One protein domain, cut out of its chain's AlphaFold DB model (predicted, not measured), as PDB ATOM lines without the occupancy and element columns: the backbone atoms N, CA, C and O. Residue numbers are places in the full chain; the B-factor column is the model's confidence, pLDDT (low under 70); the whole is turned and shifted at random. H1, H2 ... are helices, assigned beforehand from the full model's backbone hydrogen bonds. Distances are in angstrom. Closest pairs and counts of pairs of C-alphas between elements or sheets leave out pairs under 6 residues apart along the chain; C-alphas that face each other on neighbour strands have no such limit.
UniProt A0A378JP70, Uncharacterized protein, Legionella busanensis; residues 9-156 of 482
ATOM      1  N   GLN A   9     -53.826 -28.337  -7.002       86.12
ATOM      2  CA  GLN A   9     -52.554 -27.776  -7.458       86.12
ATOM      3  C   GLN A   9     -51.589 -27.509  -6.293       86.12
ATOM      4  O   GLN A   9     -50.368 -27.563  -6.447       86.12
ATOM      5  N   ARG A  10     -52.134 -27.174  -5.112       89.38
ATOM      6  CA  ARG A  10     -51.370 -26.984  -3.878       89.38
ATOM      7  C   ARG A  10     -50.682 -28.274  -3.446       89.38
ATOM      8  O   ARG A  10     -49.525 -28.187  -3.075       89.38
ATOM      9  N   ILE A  11     -51.342 -29.428  -3.552       92.31
ATOM     10  CA  ILE A  11     -50.786 -30.726  -3.141       92.31
ATOM     11  C   ILE A  11     -49.569 -31.071  -3.999       92.31
ATOM     12  O   ILE A  11     -48.511 -31.362  -3.451       92.31
ATOM     13  N   ILE A  12     -49.678 -30.941  -5.328       94.38
ATOM     14  CA  ILE A  12     -48.530 -31.127  -6.231       94.38
ATOM     15  C   ILE A  12     -47.382 -30.199  -5.818       94.38
ATOM     16  O   ILE A  12     -46.271 -30.658  -5.573       94.38
ATOM     17  N   LYS A  13     -47.646 -28.895  -5.664       94.00
ATOM     18  CA  LYS A  13     -46.618 -27.915  -5.270       94.00
ATOM     19  C   LYS A  13     -45.974 -28.215  -3.914       94.00
ATOM     20  O   LYS A  13     -44.765 -28.062  -3.781       94.00
ATOM     21  N   GLU A  14     -46.766 -28.590  -2.914       93.69
ATOM     22  CA  GLU A  14     -46.302 -28.911  -1.560       93.69
ATOM     23  C   GLU A  14     -45.435 -30.173  -1.567       93.69
ATOM     24  O   GLU A  14     -44.359 -30.179  -0.970       93.69
ATOM     25  N   ASN A  15     -45.842 -31.205  -2.306       95.62
ATOM     26  CA  ASN A  15     -45.059 -32.427  -2.436       95.62
ATOM     27  C   ASN A  15     -43.748 -32.177  -3.196       95.62
ATOM     28  O   ASN A  15     -42.697 -32.621  -2.738       95.62
ATOM     29  N   LEU A  16     -43.768 -31.405  -4.290       96.06
ATOM     30  CA  LEU A  16     -42.547 -30.995  -4.999       96.06
ATOM     31  C   LEU A  16     -41.604 -30.171  -4.105       96.06
ATOM     32  O   LEU A  16     -40.392 -30.365  -4.137       96.06
ATOM     33  N   ALA A  17     -42.150 -29.271  -3.282       95.38
ATOM     34  CA  ALA A  17     -41.385 -28.483  -2.316       95.38
ATOM     35  C   ALA A  17     -40.682 -29.369  -1.272       95.38
ATOM     36  O   ALA A  17     -39.497 -29.182  -1.005       95.38
ATOM     37  N   LEU A  18     -41.390 -30.358  -0.718       96.00
ATOM     38  CA  LEU A  18     -40.817 -31.325   0.223       96.00
ATOM     39  C   LEU A  18     -39.763 -32.224  -0.435       96.00
ATOM     40  O   LEU A  18     -38.745 -32.535   0.184       96.00
ATOM     41  N   PHE A  19     -39.997 -32.631  -1.682       96.44
ATOM     42  CA  PHE A  19     -39.036 -33.398  -2.469       96.44
ATOM     43  C   PHE A  19     -37.742 -32.608  -2.716       96.44
ATOM     44  O   PHE A  19     -36.652 -33.147  -2.527       96.44
ATOM     45  N   LEU A  20     -37.844 -31.316  -3.052       95.69
ATOM     46  CA  LEU A  20     -36.684 -30.432  -3.206       95.69
ATOM     47  C   LEU A  20     -35.861 -30.308  -1.922       95.69
ATOM     48  O   LEU A  20     -34.637 -30.419  -1.979       95.69
ATOM     49  N   ASP A  21     -36.515 -30.100  -0.775       95.69
ATOM     50  CA  ASP A  21     -35.824 -30.020   0.519       95.69
ATOM     51  C   ASP A  21     -35.066 -31.333   0.813       95.69
ATOM     52  O   ASP A  21     -33.918 -31.311   1.258       95.69
ATOM     53  N   TYR A  22     -35.665 -32.485   0.495       96.31
ATOM     54  CA  TYR A  22     -35.009 -33.789   0.621       96.31
ATOM     55  C   TYR A  22     -33.795 -33.944  -0.307       96.31
ATOM     56  O   TYR A  22     -32.716 -34.321   0.157       96.31
ATOM     57  N   LYS A  23     -33.941 -33.628  -1.602       96.38
ATOM     58  CA  LYS A  23     -32.850 -33.726  -2.587       96.38
ATOM     59  C   LYS A  23     -31.689 -32.801  -2.246       96.38
ATOM     60  O   LYS A  23     -30.538 -33.213  -2.360       96.38
ATOM     61  N   ALA A  24     -31.977 -31.593  -1.764       97.00
ATOM     62  CA  ALA A  24     -30.955 -30.653  -1.319       97.00
ATOM     63  C   ALA A  24     -30.083 -31.243  -0.202       97.00
ATOM     64  O   ALA A  24     -28.856 -31.140  -0.258       97.00
ATOM     65  N   GLU A  25     -30.691 -31.907   0.784       97.62
ATOM     66  CA  GLU A  25     -29.942 -32.552   1.865       97.62
ATOM     67  C   GLU A  25     -29.190 -33.806   1.399       97.62
ATOM     68  O   GLU A  25     -28.089 -34.056   1.893       97.62
ATOM     69  N   GLN A  26     -29.716 -34.568   0.433       96.56
ATOM     70  CA  GLN A  26     -28.963 -35.674  -0.176       96.56
ATOM     71  C   GLN A  26     -27.723 -35.167  -0.917       96.56
ATOM     72  O   GLN A  26     -26.615 -35.605  -0.619       96.56
ATOM     73  N   TRP A  27     -27.864 -34.151  -1.770       97.38
ATOM     74  CA  TRP A  27     -26.717 -33.550  -2.454       97.38
ATOM     75  C   TRP A  27     -25.705 -32.941  -1.481       97.38
ATOM     76  O   TRP A  27     -24.501 -33.038  -1.706       97.38
ATOM     77  N   CYS A  28     -26.153 -32.355  -0.366       97.88
ATOM     78  CA  CYS A  28     -25.236 -31.875   0.666       97.88
ATOM     79  C   CYS A  28     -24.402 -33.013   1.277       97.88
ATOM     80  O   CYS A  28     -23.206 -32.821   1.517       97.88
ATOM     81  N   LYS A  29     -25.001 -34.189   1.512       97.44
ATOM     82  CA  LYS A  29     -24.280 -35.385   1.980       97.44
ATOM     83  C   LYS A  29     -23.310 -35.899   0.922       97.44
ATOM     84  O   LYS A  29     -22.162 -36.181   1.255       97.44
ATOM     85  N   ASP A  30     -23.727 -35.948  -0.339       96.88
ATOM     86  CA  ASP A  30     -22.866 -36.375  -1.445       96.88
ATOM     87  C   ASP A  30     -21.636 -35.471  -1.572       96.88
ATOM     88  O   ASP A  30     -20.518 -35.964  -1.690       96.88
ATOM     89  N   ILE A  31     -21.816 -34.150  -1.466       96.62
ATOM     90  CA  ILE A  31     -20.718 -33.173  -1.456       96.62
ATOM     91  C   ILE A  31     -19.774 -33.400  -0.268       96.62
ATOM     92  O   ILE A  31     -18.558 -33.338  -0.446       96.62
ATOM     93  N   ALA A  32     -20.301 -33.705   0.922       96.12
ATOM     94  CA  ALA A  32     -19.470 -34.016   2.088       96.12
ATOM     95  C   ALA A  32     -18.602 -35.271   1.876       96.12
ATOM     96  O   ALA A  32     -17.497 -35.352   2.407       96.12
ATOM     97  N   ASN A  33     -19.069 -36.217   1.056       96.88
ATOM     98  CA  ASN A  33     -18.358 -37.456   0.745       96.88
ATOM     99  C   ASN A  33     -17.303 -37.304  -0.375       96.88
ATOM    100  O   ASN A  33     -16.557 -38.245  -0.635       96.88
ATOM    101  N   GLN A  34     -17.194 -36.141  -1.033       96.06
ATOM    102  CA  GLN A  34     -16.256 -35.908  -2.149       96.06
ATOM    103  C   GLN A  34     -14.810 -35.582  -1.718       96.06
ATOM    104  O   GLN A  34     -14.000 -35.203  -2.561       96.06
ATOM    105  N   ASN A  35     -14.459 -35.718  -0.432       94.81
ATOM    106  CA  ASN A  35     -13.126 -35.397   0.112       94.81
ATOM    107  C   ASN A  35     -12.637 -33.966  -0.214       94.81
ATOM    108  O   ASN A  35     -11.439 -33.726  -0.370       94.81
ATOM    109  N   LEU A  36     -13.557 -33.006  -0.336       96.00
ATOM    110  CA  LEU A  36     -13.222 -31.599  -0.560       96.00
ATOM    111  C   LEU A  36     -12.752 -30.935   0.750       96.00
ATOM    112  O   LEU A  36     -13.187 -31.344   1.830       96.00
ATOM    113  N   PRO A  37     -11.927 -29.869   0.685       98.00
ATOM    114  CA  PRO A  37     -11.619 -29.040   1.848       98.00
ATOM    115  C   PRO A  37     -12.890 -28.601   2.610       98.00
ATOM    116  O   PRO A  37     -13.915 -28.336   1.968       98.00
ATOM    117  N   PRO A  38     -12.874 -28.537   3.958       97.19
ATOM    118  CA  PRO A  38     -14.079 -28.267   4.752       97.19
ATOM    119  C   PRO A  38     -14.780 -26.944   4.417       97.19
ATOM    120  O   PRO A  38     -16.007 -26.873   4.399       97.19
ATOM    121  N   ASP A  39     -14.006 -25.906   4.123       97.44
ATOM    122  CA  ASP A  39     -14.478 -24.590   3.698       97.44
ATOM    123  C   ASP A  39     -15.193 -24.651   2.339       97.44
ATOM    124  O   ASP A  39     -16.305 -24.139   2.207       97.44
ATOM    125  N   ILE A  40     -14.621 -25.356   1.358       97.12
ATOM    126  CA  ILE A  40     -15.240 -25.556   0.038       97.12
ATOM    127  C   ILE A  40     -16.527 -26.380   0.159       97.12
ATOM    128  O   ILE A  40     -17.542 -26.043  -0.457       97.12
ATOM    129  N   THR A  41     -16.504 -27.444   0.967       97.44
ATOM    130  CA  THR A  41     -17.680 -28.276   1.265       97.44
ATOM    131  C   THR A  41     -18.819 -27.425   1.822       97.44
ATOM    132  O   THR A  41     -19.942 -27.491   1.319       97.44
ATOM    133  N   LEU A  42     -18.527 -26.581   2.816       97.44
ATOM    134  CA  LEU A  42     -19.519 -25.715   3.450       97.44
ATOM    135  C   LEU A  42     -20.121 -24.702   2.465       97.44
ATOM    136  O   LEU A  42     -21.338 -24.517   2.452       97.44
ATOM    137  N   VAL A  43     -19.294 -24.068   1.628       97.81
ATOM    138  CA  VAL A  43     -19.764 -23.115   0.607       97.81
ATOM    139  C   VAL A  43     -20.733 -23.796  -0.360       97.81
ATOM    140  O   VAL A  43     -21.864 -23.333  -0.506       97.81
ATOM    141  N   LYS A  44     -20.355 -24.945  -0.934       97.38
ATOM    142  CA  LYS A  44     -21.210 -25.682  -1.880       97.38
ATOM    143  C   LYS A  44     -22.530 -26.141  -1.256       97.38
ATOM    144  O   LYS A  44     -23.581 -26.039  -1.883       97.38
ATOM    145  N   GLN A  45     -22.502 -26.628  -0.015       97.81
ATOM    146  CA  GLN A  45     -23.726 -27.011   0.698       97.81
ATOM    147  C   GLN A  45     -24.659 -25.813   0.925       97.81
ATOM    148  O   GLN A  45     -25.874 -25.929   0.767       97.81
ATOM    149  N   ASN A  46     -24.103 -24.651   1.277       97.56
ATOM    150  CA  ASN A  46     -24.887 -23.430   1.452       97.56
ATOM    151  C   ASN A  46     -25.505 -22.952   0.131       97.56
ATOM    152  O   ASN A  46     -26.672 -22.561   0.125       97.56
ATOM    153  N   GLU A  47     -24.771 -23.037  -0.981       95.44
ATOM    154  CA  GLU A  47     -25.288 -22.736  -2.322       95.44
ATOM    155  C   GLU A  47     -26.450 -23.662  -2.703       95.44
ATOM    156  O   GLU A  47     -27.514 -23.183  -3.097       95.44
ATOM    157  N   ILE A  48     -26.300 -24.979  -2.503       95.62
ATOM    158  CA  ILE A  48     -27.361 -25.969  -2.756       95.62
ATOM    159  C   ILE A  48     -28.626 -25.623  -1.964       95.62
ATOM    160  O   ILE A  48     -29.716 -25.550  -2.535       95.62
ATOM    161  N   ARG A  49     -28.497 -25.368  -0.656       96.50
ATOM    162  CA  ARG A  49     -29.639 -25.019   0.202       96.50
ATOM    163  C   ARG A  49     -30.290 -23.700  -0.207       96.50
ATOM    164  O   ARG A  49     -31.516 -23.596  -0.177       96.50
ATOM    165  N   ALA A  50     -29.501 -22.701  -0.598       94.00
ATOM    166  CA  ALA A  50     -30.020 -21.420  -1.072       94.00
ATOM    167  C   ALA A  50     -30.826 -21.586  -2.372       94.00
ATOM    168  O   ALA A  50     -31.952 -21.097  -2.465       94.00
ATOM    169  N   HIS A  51     -30.296 -22.338  -3.338       92.69
ATOM    170  CA  HIS A  51     -30.975 -22.643  -4.597       92.69
ATOM    171  C   HIS A  51     -32.262 -23.447  -4.392       92.69
ATOM    172  O   HIS A  51     -33.312 -23.071  -4.917       92.69
ATOM    173  N   ALA A  52     -32.214 -24.501  -3.575       93.88
ATOM    174  CA  ALA A  52     -33.391 -25.297  -3.240       93.88
ATOM    175  C   ALA A  52     -34.470 -24.445  -2.560       93.88
ATOM    176  O   ALA A  52     -35.638 -24.511  -2.941       93.88
ATOM    177  N   LYS A  53     -34.077 -23.570  -1.626       94.00
ATOM    178  CA  LYS A  53     -34.987 -22.612  -0.991       94.00
ATOM    179  C   LYS A  53     -35.639 -21.684  -2.019       94.00
ATOM    180  O   LYS A  53     -36.851 -21.508  -1.972       94.00
ATOM    181  N   HIS A  54     -34.874 -21.108  -2.944       91.88
ATOM    182  CA  HIS A  54     -35.430 -20.223  -3.969       91.88
ATOM    183  C   HIS A  54     -36.432 -20.942  -4.884       91.88
ATOM    184  O   HIS A  54     -37.513 -20.408  -5.139       91.88
ATOM    185  N   LEU A  55     -36.114 -22.163  -5.328       91.31
ATOM    186  CA  LEU A  55     -37.027 -22.990  -6.122       91.31
ATOM    187  C   LEU A  55     -38.282 -23.369  -5.337       91.31
ATOM    188  O   LEU A  55     -39.391 -23.267  -5.857       91.31
ATOM    189  N   ARG A  56     -38.134 -23.746  -4.067       92.81
ATOM    190  CA  ARG A  56     -39.255 -24.054  -3.180       92.81
ATOM    191  C   ARG A  56     -40.177 -22.851  -3.011       92.81
ATOM    192  O   ARG A  56     -41.381 -22.970  -3.230       92.81
ATOM    193  N   ASP A  57     -39.613 -21.695  -2.668       91.44
ATOM    194  CA  ASP A  57     -40.349 -20.443  -2.486       91.44
ATOM    195  C   ASP A  57     -41.048 -20.041  -3.799       91.44
ATOM    196  O   ASP A  57     -42.206 -19.610  -3.800       91.44
ATOM    197  N   TYR A  58     -40.394 -20.262  -4.946       89.56
ATOM    198  CA  TYR A  58     -41.003 -20.091  -6.260       89.56
ATOM    199  C   TYR A  58     -42.194 -21.028  -6.472       89.56
ATOM    200  O   TYR A  58     -43.272 -20.533  -6.821       89.56
ATOM    201  N   LEU A  59     -42.036 -22.337  -6.248       89.50
ATOM    202  CA  LEU A  59     -43.083 -23.345  -6.430       89.50
ATOM    203  C   LEU A  59     -44.323 -22.987  -5.623       89.50
ATOM    204  O   LEU A  59     -45.402 -22.872  -6.206       89.50
ATOM    205  N   ILE A  60     -44.163 -22.711  -4.327       89.25
ATOM    206  CA  ILE A  60     -45.278 -22.375  -3.432       89.25
ATOM    207  C   ILE A  60     -45.874 -20.986  -3.719       89.25
ATOM    208  O   ILE A  60     -47.030 -20.740  -3.372       89.25
ATOM    209  N   SER A  61     -45.144 -20.089  -4.398       86.31
ATOM    210  CA  SER A  61     -45.652 -18.759  -4.761       86.31
ATOM    211  C   SER A  61     -46.664 -18.802  -5.917       86.31
ATOM    212  O   SER A  61     -46.343 -19.204  -7.034       86.31
ATOM    213  N   GLY A  62     -47.881 -18.303  -5.693       82.06
ATOM    214  CA  GLY A  62     -48.906 -18.173  -6.738       82.06
ATOM    215  C   GLY A  62     -49.374 -19.497  -7.369       82.06
ATOM    216  O   GLY A  62     -49.058 -20.597  -6.900       82.06
ATOM    217  N   GLY A  63     -50.169 -19.384  -8.434       83.06
ATOM    218  CA  GLY A  63     -50.579 -20.513  -9.275       83.06
ATOM    219  C   GLY A  63     -49.430 -21.029 -10.148       83.06
ATOM    220  O   GLY A  63     -48.463 -20.314 -10.404       83.06
ATOM    221  N   LYS A  64     -49.537 -22.289 -10.577       92.50
ATOM    222  CA  LYS A  64     -48.698 -22.942 -11.611       92.50
ATOM    223  C   LYS A  64     -49.584 -23.590 -12.676       92.50
ATOM    224  O   LYS A  64     -49.246 -24.621 -13.246       92.50
ATOM    225  N   CYS A  65     -50.757 -22.998 -12.872       94.56
ATOM    226  CA  CYS A  65     -51.769 -23.468 -13.799       94.56
ATOM    227  C   CYS A  65     -51.244 -23.496 -15.232       94.56
ATOM    228  O   CYS A  65     -51.420 -24.500 -15.902       94.56
ATOM    229  N   PHE A  66     -50.494 -22.471 -15.656       95.38
ATOM    230  CA  PHE A  66     -49.904 -22.440 -16.996       95.38
ATOM    231  C   PHE A  66     -48.983 -23.625 -17.250       95.38
ATOM    232  O   PHE A  66     -49.230 -24.366 -18.194       95.38
ATOM    233  N   ALA A  67     -48.016 -23.882 -16.367       95.12
ATOM    234  CA  ALA A  67     -47.116 -25.021 -16.528       95.12
ATOM    235  C   ALA A  67     -47.858 -26.365 -16.630       95.12
ATOM    236  O   ALA A  67     -47.590 -27.176 -17.513       95.12
ATOM    237  N   LEU A  68     -48.820 -26.591 -15.731       96.75
ATOM    238  CA  LEU A  68     -49.567 -27.844 -15.674       96.75
ATOM    239  C   LEU A  68     -50.503 -28.018 -16.877       96.75
ATOM    240  O   LEU A  68     -50.573 -29.111 -17.434       96.75
ATOM    241  N   SER A  69     -51.185 -26.955 -17.310       97.69
ATOM    242  CA  SER A  69     -52.059 -26.983 -18.487       97.69
ATOM    243  C   SER A  69     -51.277 -27.126 -19.791       97.69
ATOM    244  O   SER A  69     -51.729 -27.840 -20.681       97.69
ATOM    245  N   VAL A  70     -50.097 -26.507 -19.898       97.44
ATOM    246  CA  VAL A  70     -49.170 -26.711 -21.022       97.44
ATOM    247  C   VAL A  70     -48.742 -28.171 -21.099       97.44
ATOM    248  O   VAL A  70     -48.885 -28.786 -22.155       97.44
ATOM    249  N   ALA A  71     -48.258 -28.737 -19.989       97.25
ATOM    250  CA  ALA A  71     -47.796 -30.118 -19.956       97.25
ATOM    251  C   ALA A  71     -48.934 -31.094 -20.294       97.25
ATOM    252  O   ALA A  71     -48.766 -31.950 -21.161       97.25
ATOM    253  N   ASP A  72     -50.117 -30.920 -19.690       97.75
ATOM    254  CA  ASP A  72     -51.294 -31.739 -19.999       97.75
ATOM    255  C   ASP A  72     -51.701 -31.630 -21.475       97.75
ATOM    256  O   ASP A  72     -51.878 -32.643 -22.153       97.75
ATOM    257  N   GLY A  73     -51.764 -30.407 -22.010       97.38
ATOM    258  CA  GLY A  73     -52.064 -30.167 -23.417       97.38
ATOM    259  C   GLY A  73     -51.062 -30.845 -24.353       97.38
ATOM    260  O   GLY A  73     -51.462 -31.507 -25.310       97.38
ATOM    261  N   ALA A  74     -49.764 -30.726 -24.068       97.06
ATOM    262  CA  ALA A  74     -48.697 -31.262 -24.906       97.06
ATOM    263  C   ALA A  74     -48.632 -32.799 -24.879       97.06
ATOM    264  O   ALA A  74     -48.545 -33.441 -25.934       97.06
ATOM    265  N   PHE A  75     -48.728 -33.409 -23.692       96.56
ATOM    266  CA  PHE A  75     -48.751 -34.865 -23.565       96.56
ATOM    267  C   PHE A  75     -50.029 -35.458 -24.161       96.56
ATOM    268  O   PHE A  75     -49.957 -36.438 -24.897       96.56
ATOM    269  N   SER A  76     -51.199 -34.853 -23.957       96.19
ATOM    270  CA  SER A  76     -52.419 -35.317 -24.629       96.19
ATOM    271  C   SER A  76     -52.363 -35.159 -26.147       96.19
ATOM    272  O   SER A  76     -52.760 -36.079 -26.859       96.19
ATOM    273  N   ALA A  77     -51.821 -34.050 -26.667       95.25
ATOM    274  CA  ALA A  77     -51.674 -33.838 -28.110       95.25
ATOM    275  C   ALA A  77     -50.792 -34.906 -28.786       95.25
ATOM    276  O   ALA A  77     -50.910 -35.135 -29.991       95.25
ATOM    277  N   THR A  78     -49.939 -35.582 -28.012       94.31
ATOM    278  CA  THR A  78     -49.053 -36.663 -28.467       94.31
ATOM    279  C   THR A  78     -49.549 -38.066 -28.089       94.31
ATOM    280  O   THR A  78     -48.881 -39.052 -28.400       94.31
ATOM    281  N   GLY A  79     -50.723 -38.183 -27.456       94.00
ATOM    282  CA  GLY A  79     -51.313 -39.452 -27.006       94.00
ATOM    283  C   GLY A  79     -50.856 -39.928 -25.620       94.00
ATOM    284  O   GLY A  79     -51.345 -40.940 -25.132       94.00
ATOM    285  N   TYR A  80     -49.967 -39.195 -24.952       94.94
ATOM    286  CA  TYR A  80     -49.415 -39.505 -23.627       94.94
ATOM    287  C   TYR A  80     -50.201 -38.861 -22.471       94.94
ATOM    288  O   TYR A  80     -49.729 -38.851 -21.336       94.94
ATOM    289  N   GLY A  81     -51.398 -38.322 -22.724       95.44
ATOM    290  CA  GLY A  81     -52.187 -37.600 -21.716       95.44
ATOM    291  C   GLY A  81     -52.482 -38.428 -20.460       95.44
ATOM    292  O   GLY A  81     -52.217 -37.982 -19.346       95.44
ATOM    293  N   ASN A  82     -52.955 -39.670 -20.617       95.56
ATOM    294  CA  ASN A  82     -53.225 -40.554 -19.472       95.56
ATOM    295  C   ASN A  82     -51.946 -40.943 -18.719       95.56
ATOM    296  O   ASN A  82     -51.963 -41.031 -17.494       95.56
ATOM    297  N   TRP A  83     -50.837 -41.128 -19.439       95.38
ATOM    298  CA  TRP A  83     -49.532 -41.393 -18.839       95.38
ATOM    299  C   TRP A  83     -49.076 -40.217 -17.964       95.38
ATOM    300  O   TRP A  83     -48.733 -40.412 -16.802       95.38
ATOM    301  N   TRP A  84     -49.170 -38.985 -18.473       96.50
ATOM    302  CA  TRP A  84     -48.853 -37.774 -17.712       96.50
ATOM    303  C   TRP A  84     -49.756 -37.595 -16.481       96.50
ATOM    304  O   TRP A  84     -49.267 -37.341 -15.380       96.50
ATOM    305  N   LYS A  85     -51.069 -37.804 -16.622       96.88
ATOM    306  CA  LYS A  85     -52.016 -37.726 -15.495       96.88
ATOM    307  C   LYS A  85     -51.737 -38.785 -14.429       96.88
ATOM    308  O   LYS A  85     -51.814 -38.486 -13.240       96.88
ATOM    309  N   ALA A  86     -51.349 -39.998 -14.821       96.19
ATOM    310  CA  ALA A  86     -50.945 -41.029 -13.869       96.19
ATOM    311  C   ALA A  86     -49.714 -40.603 -13.056       96.19
ATOM    312  O   ALA A  86     -49.696 -40.782 -11.841       96.19
ATOM    313  N   ILE A  87     -48.722 -39.977 -13.699       96.69
ATOM    314  CA  ILE A  87     -47.546 -39.414 -13.019       96.69
ATOM    315  C   ILE A  87     -47.963 -38.366 -11.989       96.69
ATOM    316  O   ILE A  87     -47.539 -38.430 -10.835       96.69
ATOM    317  N   LEU A  88     -48.824 -37.424 -12.382       97.12
ATOM    318  CA  LEU A  88     -49.336 -36.410 -11.463       97.12
ATOM    319  C   LEU A  88     -50.067 -37.039 -10.269       97.12
ATOM    320  O   LEU A  88     -49.891 -36.571  -9.145       97.12
ATOM    321  N   ALA A  89     -50.825 -38.120 -10.479       96.62
ATOM    322  CA  ALA A  89     -51.539 -38.810  -9.409       96.62
ATOM    323  C   ALA A  89     -50.582 -39.467  -8.405       96.62
ATOM    324  O   ALA A  89     -50.781 -39.352  -7.194       96.62
ATOM    325  N   GLN A  90     -49.500 -40.087  -8.885       96.31
ATOM    326  CA  GLN A  90     -48.451 -40.646  -8.023       96.31
ATOM    327  C   GLN A  90     -47.775 -39.556  -7.180       96.31
ATOM    328  O   GLN A  90     -47.594 -39.716  -5.973       96.31
ATOM    329  N   VAL A  91     -47.464 -38.407  -7.790       96.38
ATOM    330  CA  VAL A  91     -46.873 -37.266  -7.072       96.38
ATOM    331  C   VAL A  91     -47.850 -36.681  -6.053       96.38
ATOM    332  O   VAL A  91     -47.444 -36.356  -4.938       96.38
ATOM    333  N   ALA A  92     -49.137 -36.556  -6.386       95.38
ATOM    334  CA  ALA A  92     -50.149 -36.000  -5.486       95.38
ATOM    335  C   ALA A  92     -50.435 -36.899  -4.277       95.38
ATOM    336  O   ALA A  92     -50.627 -36.402  -3.168       95.38
ATOM    337  N   THR A  93     -50.468 -38.216  -4.484       94.44
ATOM    338  CA  THR A  93     -50.822 -39.203  -3.451       94.44
ATOM    339  C   THR A  93     -49.627 -39.663  -2.615       94.44
ATOM    340  O   THR A  93     -49.801 -40.399  -1.640       94.44
ATOM    341  N   TRP A  94     -48.415 -39.193  -2.934       95.38
ATOM    342  CA  TRP A  94     -47.229 -39.457  -2.126       95.38
ATOM    343  C   TRP A  94     -47.436 -39.002  -0.678       95.38
ATOM    344  O   TRP A  94     -47.777 -37.852  -0.397       95.38
ATOM    345  N   THR A  95     -47.202 -39.924   0.258       89.94
ATOM    346  CA  THR A  95     -47.291 -39.630   1.689       89.94
ATOM    347  C   THR A  95     -46.093 -38.773   2.103       89.94
ATOM    348  O   THR A  95     -44.955 -39.249   2.005       89.94
ATOM    349  N   PRO A  96     -46.312 -37.546   2.614       86.38
ATOM    350  CA  PRO A  96     -45.223 -36.655   2.987       86.38
ATOM    351  C   PRO A  96     -44.215 -37.331   3.920       86.38
ATOM    352  O   PRO A  96     -44.595 -37.950   4.914       86.38
ATOM    353  N   LYS A  97     -42.923 -37.154   3.623       83.25
ATOM    354  CA  LYS A  97     -41.778 -37.694   4.387       83.25
ATOM    355  C   LYS A  97     -41.582 -39.213   4.315       83.25
ATOM    356  O   LYS A  97     -40.652 -39.718   4.942       83.25
ATOM    357  N   ASN A  98     -42.371 -39.944   3.526       92.62
ATOM    358  CA  ASN A  98     -42.055 -41.331   3.191       92.62
ATOM    359  C   ASN A  98     -40.990 -41.378   2.079       92.62
ATOM    360  O   ASN A  98     -41.282 -41.701   0.929       92.62
ATOM    361  N   PHE A  99     -39.754 -41.000   2.409       92.81
ATOM    362  CA  PHE A  99     -38.668 -40.894   1.427       92.81
ATOM    363  C   PHE A  99     -38.207 -42.251   0.885       92.81
ATOM    364  O   PHE A  99     -37.765 -42.313  -0.251       92.81
ATOM    365  N   ALA A 100     -38.385 -43.341   1.638       93.56
ATOM    366  CA  ALA A 100     -38.102 -44.693   1.145       93.56
ATOM    367  C   ALA A 100     -39.024 -45.102  -0.018       93.56
ATOM    368  O   ALA A 100     -38.672 -45.969  -0.813       93.56
ATOM    369  N   ALA A 101     -40.202 -44.476  -0.148       94.56
ATOM    370  CA  ALA A 101     -41.071 -44.706  -1.297       94.56
ATOM    371  C   ALA A 101     -40.507 -44.126  -2.603       94.56
ATOM    372  O   ALA A 101     -40.961 -44.523  -3.669       94.56
ATOM    373  N   LEU A 102     -39.529 -43.215  -2.544       95.75
ATOM    374  CA  LEU A 102     -38.939 -42.613  -3.740       95.75
ATOM    375  C   LEU A 102     -38.206 -43.646  -4.611       95.75
ATOM    376  O   LEU A 102     -38.248 -43.526  -5.830       95.75
ATOM    377  N   ASP A 103     -37.657 -44.700  -4.002       95.94
ATOM    378  CA  ASP A 103     -37.000 -45.816  -4.698       95.94
ATOM    379  C   ASP A 103     -37.997 -46.827  -5.299       95.94
ATOM    380  O   ASP A 103     -37.607 -47.755  -6.014       95.94
ATOM    381  N   GLN A 104     -39.299 -46.691  -5.010       95.75
ATOM    382  CA  GLN A 104     -40.311 -47.606  -5.532       95.75
ATOM    383  C   GLN A 104     -40.457 -47.432  -7.038       95.75
ATOM    384  O   GLN A 104     -40.641 -46.327  -7.544       95.75
ATOM    385  N   THR A 105     -40.413 -48.555  -7.747       95.50
ATOM    386  CA  THR A 105     -40.691 -48.614  -9.179       95.50
ATOM    387  C   THR A 105     -42.189 -48.504  -9.433       95.50
ATOM    388  O   THR A 105     -42.973 -49.236  -8.828       95.50
ATOM    389  N   ILE A 106     -42.570 -47.640 -10.371       93.50
ATOM    390  CA  ILE A 106     -43.949 -47.472 -10.827       93.50
ATOM    391  C   ILE A 106     -44.041 -47.925 -12.287       93.50
ATOM    392  O   ILE A 106     -43.363 -47.384 -13.161       93.50
ATOM    393  N   ASP A 107     -44.899 -48.910 -12.559       90.94
ATOM    394  CA  ASP A 107     -45.177 -49.360 -13.924       90.94
ATOM    395  C   ASP A 107     -46.273 -48.502 -14.573       90.94
ATOM    396  O   ASP A 107     -47.433 -48.512 -14.158       90.94
ATOM    397  N   LEU A 108     -45.891 -47.776 -15.622       90.94
ATOM    398  CA  LEU A 108     -46.780 -46.944 -16.436       90.94
ATOM    399  C   LEU A 108     -46.850 -47.419 -17.896       90.94
ATOM    400  O   LEU A 108     -47.417 -46.724 -18.740       90.94
ATOM    401  N   GLN A 109     -46.271 -48.580 -18.222       88.62
ATOM    402  CA  GLN A 109     -46.147 -49.052 -19.602       88.62
ATOM    403  C   GLN A 109     -47.511 -49.284 -20.260       88.62
ATOM    404  O   GLN A 109     -47.690 -48.986 -21.438       88.62
ATOM    405  N   HIS A 110     -48.487 -49.751 -19.484       89.25
ATOM    406  CA  HIS A 110     -49.857 -49.996 -19.936       89.25
ATOM    407  C   HIS A 110     -50.620 -48.725 -20.363       89.25
ATOM    408  O   HIS A 110     -51.669 -48.839 -20.993       89.25
ATOM    409  N   LEU A 111     -50.111 -47.528 -20.040       90.94
ATOM    410  CA  LEU A 111     -50.698 -46.236 -20.427       90.94
ATOM    411  C   LEU A 111     -49.994 -45.584 -21.620       90.94
ATOM    412  O   LEU A 111     -50.412 -44.514 -22.067       90.94
ATOM    413  N   LEU A 112     -48.910 -46.181 -22.115       90.12
ATOM    414  CA  LEU A 112     -48.182 -45.649 -23.258       90.12
ATOM    415  C   LEU A 112     -48.959 -45.909 -24.558       90.12
ATOM    416  O   LEU A 112     -49.585 -46.962 -24.708       90.12
ATOM    417  N   PRO A 113     -48.887 -44.994 -25.540       89.00
ATOM    418  CA  PRO A 113     -49.438 -45.232 -26.867       89.00
ATOM    419  C   PRO A 113     -48.874 -46.503 -27.513       89.00
ATOM    420  O   PRO A 113     -47.686 -46.801 -27.389       89.00
ATOM    421  N   ALA A 114     -49.697 -47.208 -28.296       86.44
ATOM    422  CA  ALA A 114     -49.304 -48.453 -28.970       86.44
ATOM    423  C   ALA A 114     -48.084 -48.304 -29.907       86.44
ATOM    424  O   ALA A 114     -47.396 -49.276 -30.202       86.44
ATOM    425  N   ASN A 115     -47.815 -47.087 -30.385       83.31
ATOM    426  CA  ASN A 115     -46.687 -46.743 -31.248       83.31
ATOM    427  C   ASN A 115     -45.469 -46.184 -30.482       83.31
ATOM    428  O   ASN A 115     -44.604 -45.566 -31.107       83.31
ATOM    429  N   HIS A 116     -45.395 -46.346 -29.158       85.62
ATOM    430  CA  HIS A 116     -44.219 -45.981 -28.369       85.62
ATOM    431  C   HIS A 116     -42.981 -46.771 -28.832       85.62
ATOM    432  O   HIS A 116     -43.053 -47.976 -29.065       85.62
ATOM    433  N   LYS A 117     -41.846 -46.082 -28.998       79.81
ATOM    434  CA  LYS A 117     -40.602 -46.649 -29.560       79.81
ATOM    435  C   LYS A 117     -39.395 -46.511 -28.640       79.81
ATOM    436  O   LYS A 117     -38.423 -47.240 -28.822       79.81
ATOM    437  N   ALA A 118     -39.414 -45.556 -27.711       72.19
ATOM    438  CA  ALA A 118     -38.307 -45.392 -26.780       72.19
ATOM    439  C   ALA A 118     -38.265 -46.569 -25.790       72.19
ATOM    440  O   ALA A 118     -39.302 -47.167 -25.499       72.19
ATOM    441  N   PRO A 119     -37.084 -46.926 -25.255       62.31
ATOM    442  CA  PRO A 119     -37.046 -47.846 -24.135       62.31
ATOM    443  C   PRO A 119     -37.816 -47.210 -22.976       62.31
ATOM    444  O   PRO A 119     -37.466 -46.118 -22.515       62.31
ATOM    445  N   VAL A 120     -38.856 -47.900 -22.510       61.97
ATOM    446  CA  VAL A 120     -39.533 -47.551 -21.263       61.97
ATOM    447  C   VAL A 120     -38.482 -47.664 -20.171       61.97
ATOM    448  O   VAL A 120     -37.992 -48.753 -19.872       61.97
ATOM    449  N   ARG A 121     -38.068 -46.527 -19.613       62.19
ATOM    450  CA  ARG A 121     -37.254 -46.558 -18.403       62.19
ATOM    451  C   ARG A 121     -38.148 -47.105 -17.300       62.19
ATOM    452  O   ARG A 121     -39.289 -46.672 -17.170       62.19
ATOM    453  N   ILE A 122     -37.635 -48.052 -16.524       71.62
ATOM    454  CA  ILE A 122     -38.215 -48.358 -15.221       71.62
ATOM    455  C   ILE A 122     -38.123 -47.052 -14.426       71.62
ATOM    456  O   ILE A 122     -37.019 -46.599 -14.128       71.62
ATOM    457  N   LEU A 123     -39.262 -46.395 -14.201       90.69
ATOM    458  CA  LEU A 123     -39.312 -45.119 -13.499       90.69
ATOM    459  C   LEU A 123     -39.536 -45.390 -12.019       90.69
ATOM    460  O   LEU A 123     -40.496 -46.053 -11.624       90.69
ATOM    461  N   THR A 124     -38.637 -44.861 -11.204       95.38
ATOM    462  CA  THR A 124     -38.871 -44.752  -9.767       95.38
ATOM    463  C   THR A 124     -39.804 -43.578  -9.486       95.38
ATOM    464  O   THR A 124     -39.924 -42.661 -10.308       95.38
ATOM    465  N   LEU A 125     -40.443 -43.561  -8.316       96.44
ATOM    466  CA  LEU A 125     -41.212 -42.402  -7.872       96.44
ATOM    467  C   LEU A 125     -40.336 -41.135  -7.834       96.44
ATOM    468  O   LEU A 125     -40.805 -40.068  -8.216       96.44
ATOM    469  N   GLU A 126     -39.053 -41.245  -7.476       96.50
ATOM    470  CA  GLU A 126     -38.088 -40.145  -7.595       96.50
ATOM    471  C   GLU A 126     -38.025 -39.576  -9.018       96.50
ATOM    472  O   GLU A 126     -38.134 -38.364  -9.202       96.50
ATOM    473  N   ASN A 127     -37.917 -40.436 -10.038       95.38
ATOM    474  CA  ASN A 127     -37.876 -39.977 -11.428       95.38
ATOM    475  C   ASN A 127     -39.176 -39.274 -11.842       95.38
ATOM    476  O   ASN A 127     -39.135 -38.328 -12.625       95.38
ATOM    477  N   LEU A 128     -40.322 -39.709 -11.307       96.12
ATOM    478  CA  LEU A 128     -41.607 -39.043 -11.533       96.12
ATOM    479  C   LEU A 128     -41.624 -37.636 -10.923       96.12
ATOM    480  O   LEU A 128     -42.040 -36.684 -11.583       96.12
ATOM    481  N   PHE A 129     -41.124 -37.488  -9.693       97.31
ATOM    482  CA  PHE A 129     -40.975 -36.186  -9.041       97.31
ATOM    483  C   PHE A 129     -40.060 -35.248  -9.831       97.31
ATOM    484  O   PHE A 129     -40.425 -34.095 -10.046       97.31
ATOM    485  N   GLU A 130     -38.905 -35.729 -10.297       95.31
ATOM    486  CA  GLU A 130     -37.977 -34.938 -11.114       95.31
ATOM    487  C   GLU A 130     -38.623 -34.486 -12.430       95.31
ATOM    488  O   GLU A 130     -38.479 -33.330 -12.828       95.31
ATOM    489  N   LEU A 131     -39.391 -35.365 -13.080       94.31
ATOM    490  CA  LEU A 131     -40.088 -35.050 -14.325       94.31
ATOM    491  C   LEU A 131     -41.150 -33.959 -14.114       94.31
ATOM    492  O   LEU A 131     -41.169 -32.973 -14.852       94.31
ATOM    493  N   VAL A 132     -41.990 -34.088 -13.081       96.25
ATOM    494  CA  VAL A 132     -43.014 -33.077 -12.762       96.25
ATOM    495  C   VAL A 132     -42.379 -31.768 -12.300       96.25
ATOM    496  O   VAL A 132     -42.837 -30.699 -12.695       96.25
ATOM    497  N   LEU A 133     -41.318 -31.825 -11.493       95.19
ATOM    498  CA  LEU A 133     -40.586 -30.646 -11.037       95.19
ATOM    499  C   LEU A 133     -40.040 -29.842 -12.219       95.19
ATOM    500  O   LEU A 133     -40.251 -28.630 -12.276       95.19
ATOM    501  N   ASN A 134     -39.375 -30.524 -13.155       91.56
ATOM    502  CA  ASN A 134     -38.825 -29.898 -14.350       91.56
ATOM    503  C   ASN A 134     -39.939 -29.240 -15.159       91.56
ATOM    504  O   ASN A 134     -39.855 -28.040 -15.388       91.56
ATOM    505  N   ALA A 135     -41.021 -29.967 -15.459       92.12
ATOM    506  CA  ALA A 135     -42.157 -29.408 -16.188       92.12
ATOM    507  C   ALA A 135     -42.773 -28.190 -15.467       92.12
ATOM    508  O   ALA A 135     -42.994 -27.141 -16.060       92.12
ATOM    509  N   VAL A 136     -43.012 -28.260 -14.155       92.12
ATOM    510  CA  VAL A 136     -43.621 -27.136 -13.421       92.12
ATOM    511  C   VAL A 136     -42.721 -25.894 -13.406       92.12
ATOM    512  O   VAL A 136     -43.232 -24.771 -13.416       92.12
ATOM    513  N   ILE A 137     -41.397 -26.070 -13.361       88.12
ATOM    514  CA  ILE A 137     -40.447 -24.954 -13.386       88.12
ATOM    515  C   ILE A 137     -40.326 -24.380 -14.801       88.12
ATOM    516  O   ILE A 137     -40.512 -23.175 -14.963       88.12
ATOM    517  N   THR A 138     -40.033 -25.211 -15.807       86.19
ATOM    518  CA  THR A 138     -39.750 -24.764 -17.184       86.19
ATOM    519  C   THR A 138     -40.995 -24.226 -17.870       86.19
ATOM    520  O   THR A 138     -40.977 -23.113 -18.402       86.19
ATOM    521  N   GLU A 139     -42.103 -24.962 -17.777       88.69
ATOM    522  CA  GLU A 139     -43.314 -24.673 -18.541       88.69
ATOM    523  C   GLU A 139     -44.072 -23.464 -17.993       88.69
ATOM    524  O   GLU A 139     -44.896 -22.892 -18.694       88.69
ATOM    525  N   GLN A 140     -43.799 -23.006 -16.762       88.81
ATOM    526  CA  GLN A 140     -44.475 -21.823 -16.218       88.81
ATOM    527  C   GLN A 140     -44.130 -20.551 -17.004       88.81
ATOM    528  O   GLN A 140     -44.892 -19.584 -16.926       88.81
ATOM    529  N   ALA A 141     -43.005 -20.535 -17.734       82.88
ATOM    530  CA  ALA A 141     -42.618 -19.471 -18.662       82.88
ATOM    531  C   ALA A 141     -42.749 -18.055 -18.064       82.88
ATOM    532  O   ALA A 141     -43.200 -17.105 -18.706       82.88
ATOM    533  N   GLN A 142     -42.413 -17.921 -16.780       79.94
ATOM    534  CA  GLN A 142     -42.478 -16.667 -16.043       79.94
ATOM    535  C   GLN A 142     -41.295 -16.595 -15.085       79.94
ATOM    536  O   GLN A 142     -41.384 -16.993 -13.917       79.94
ATOM    537  N   VAL A 143     -40.183 -16.071 -15.594       69.75
ATOM    538  CA  VAL A 143     -38.969 -15.910 -14.799       69.75
ATOM    539  C   VAL A 143     -39.189 -14.814 -13.762       69.75
ATOM    540  O   VAL A 143     -39.451 -13.651 -14.075       69.75
ATOM    541  N   LYS A 144     -39.126 -15.209 -12.491       73.75
ATOM    542  CA  LYS A 144     -38.961 -14.283 -11.368       73.75
ATOM    543  C   LYS A 144     -37.472 -14.197 -11.060       73.75
ATOM    544  O   LYS A 144     -36.772 -15.184 -11.244       73.75
ATOM    545  N   VAL A 145     -37.035 -13.084 -10.470       65.69
ATOM    546  CA  VAL A 145     -35.652 -12.905  -9.976       65.69
ATOM    547  C   VAL A 145     -35.178 -14.116  -9.159       65.69
ATOM    548  O   VAL A 145     -34.048 -14.556  -9.289       65.69
ATOM    549  N   ALA A 146     -36.070 -14.731  -8.373       71.25
ATOM    550  CA  ALA A 146     -35.747 -15.912  -7.570       71.25
ATOM    551  C   ALA A 146     -35.266 -17.136  -8.379       71.25
ATOM    552  O   ALA A 146     -34.605 -17.999  -7.813       71.25
ATOM    553  N   ILE A 147     -35.602 -17.238  -9.668       76.44
ATOM    554  CA  ILE A 147     -35.282 -18.397 -10.513       76.44
ATOM    555  C   ILE A 147     -34.556 -18.028 -11.812       76.44
ATOM    556  O   ILE A 147     -34.459 -18.855 -12.712       76.44
ATOM    557  N   GLU A 148     -34.037 -16.805 -11.917       81.19
ATOM    558  CA  GLU A 148     -33.321 -16.333 -13.113       81.19
ATOM    559  C   GLU A 148     -32.053 -17.145 -13.418       81.19
ATOM    560  O   GLU A 148     -31.631 -17.232 -14.564       81.19
ATOM    561  N   PHE A 149     -31.493 -17.821 -12.410       79.19
ATOM    562  CA  PHE A 149     -30.382 -18.759 -12.577       79.19
ATOM    563  C   PHE A 149     -30.767 -20.047 -13.319       79.19
ATOM    564  O   PHE A 149     -29.884 -20.747 -13.808       79.19
ATOM    565  N   PHE A 150     -32.061 -20.380 -13.381       77.19
ATOM    566  CA  PHE A 150     -32.554 -21.631 -13.966       77.19
ATOM    567  C   PHE A 150     -33.224 -21.436 -15.324       77.19
ATOM    568  O   PHE A 150     -33.278 -22.384 -16.102       77.19
ATOM    569  N   LEU A 151     -33.751 -20.240 -15.608       77.75
ATOM    570  CA  LEU A 151     -34.501 -19.955 -16.830       77.75
ATOM    571  C   LEU A 151     -34.077 -18.615 -17.447       77.75
ATOM    572  O   LEU A 151     -33.980 -17.628 -16.714       77.75
ATOM    573  N   PRO A 152     -33.910 -18.544 -18.782       78.44
ATOM    574  CA  PRO A 152     -33.638 -17.291 -19.483       78.44
ATOM    575  C   PRO A 152     -34.724 -16.237 -19.224       78.44
ATOM    576  O   PRO A 152     -35.920 -16.525 -19.327       78.44
ATOM    577  N   ALA A 153     -34.317 -15.002 -18.918       76.56
ATOM    578  CA  ALA A 153     -35.214 -13.904 -18.539       76.56
ATOM    579  C   ALA A 153     -36.208 -13.500 -19.648       76.56
ATOM    580  O   ALA A 153     -37.212 -12.827 -19.394       76.56
ATOM    581  N   GLU A 154     -35.931 -13.909 -20.884       78.75
ATOM    582  CA  GLU A 154     -36.704 -13.615 -22.085       78.75
ATOM    583  C   GLU A 154     -37.946 -14.507 -22.223       78.75
ATOM    584  O   GLU A 154     -38.870 -14.153 -22.963       78.75
ATOM    585  N   ILE A 155     -38.010 -15.635 -21.505       82.69
ATOM    586  CA  ILE A 155     -39.132 -16.571 -21.604       82.69
ATOM    587  C   ILE A 155     -40.368 -15.979 -20.924       82.69
ATOM    588  O   ILE A 155     -40.389 -15.704 -19.720       82.69
ATOM    589  N   ARG A 156     -41.428 -15.805 -21.718       85.62
ATOM    590  CA  ARG A 156     -42.731 -15.303 -21.274       85.62
ATOM    591  C   ARG A 156     -43.851 -16.183 -21.810       85.62
ATOM    592  O   ARG A 156     -43.845 -16.511 -22.992       85.62
TER     593      ARG A 156
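Overview. This is residues 9 to 156 of the 482 residues of an uncharacterized protein of Legionella busanensis (UniProt A0A378JP70). A long helical hairpin, H1 and H2, runs nearly antiparallel, and a shorter helical hairpin, H3 and H4, sits toward its other end; H6 lies in the middle and crosses between the two hairpins. The small helix H5 packs on the beginning of H6, and the turn of the long hairpin sticks out free at residues 34 to 39. The printed part has 148 residues with six named helices, in the order H1 to H6, and no named strand; its class is all helix. It is compact, with a radius of gyration of the C-alphas of 16.8 A, and spans 53 by 35 by 28 A, only just elongated.

Arrangement. H1, residues 9 to 32, and H2, residues 38 to 60, touch as a helical hairpin at a shallow tilt of 5 degrees, opposite ways; their closest C-alphas, of Ala 17 and Arg 56, are 5.0 A apart. H3, residues 65 to 77, and H4, residues 81 to 93, form a second hairpin at a steep tilt of 40 degrees, opposite ways, with the closest C-alphas, of Phe 75 and Gly 81, 4.8 A apart. H4 touches H1 with residues 88 to 92 alone, about perpendicular at 73 degrees; the closest C-alphas, of Ile 12 and Ala 92, are 5.2 A apart. H6, residues 125 to 138, is the hub. It touches H3 with residues 135 to 138 alone, closest at the C-alphas of Val 136 and Ala 67, 5.1 A. It touches H4, whose residues 87 to 91 alone take part, closest at the C-alphas of Leu 128 and Ile 87, 6.1 A. It only just touches H1, with 3 pairs of C-alphas within 8 A, the closest being Leu 133 and Leu 16, 6.4 A. H5, residues 99 to 103, touches H6, with the closest C-alphas, of Leu 102 and Glu 126, 4.7 A apart. H2 and H4 are apart. Every O i to N i+4 pair is within hydrogen-bond range in H1, H2, H3, H4 and H6; in H5 it is 0 of 1, with 1 of 2 O i to N i+3 pairs within range.

Along the chain. H1 begins at C-alpha 9, (-52.554, -27.776, -7.458), and is 35.0 A long; H2 is 32.8 A. H3, H4, H5 and H6 measure 17.7, 18.4, 8.0 and 20.0 A. H6 ends at C-alpha 138, (-39.750, -24.764, -17.184).

Size, cuts and confidence. The farthest C-alphas, of Asp 39 and Ala 114, are 53.4 A apart. The printed part has no cut. The link from H5 to H6, 21 residues, is long; within it residues 105 to 106 pair antiparallel with residues 123 to 124. Confidence is under 70 at residues 119 to 121, 143 and 145.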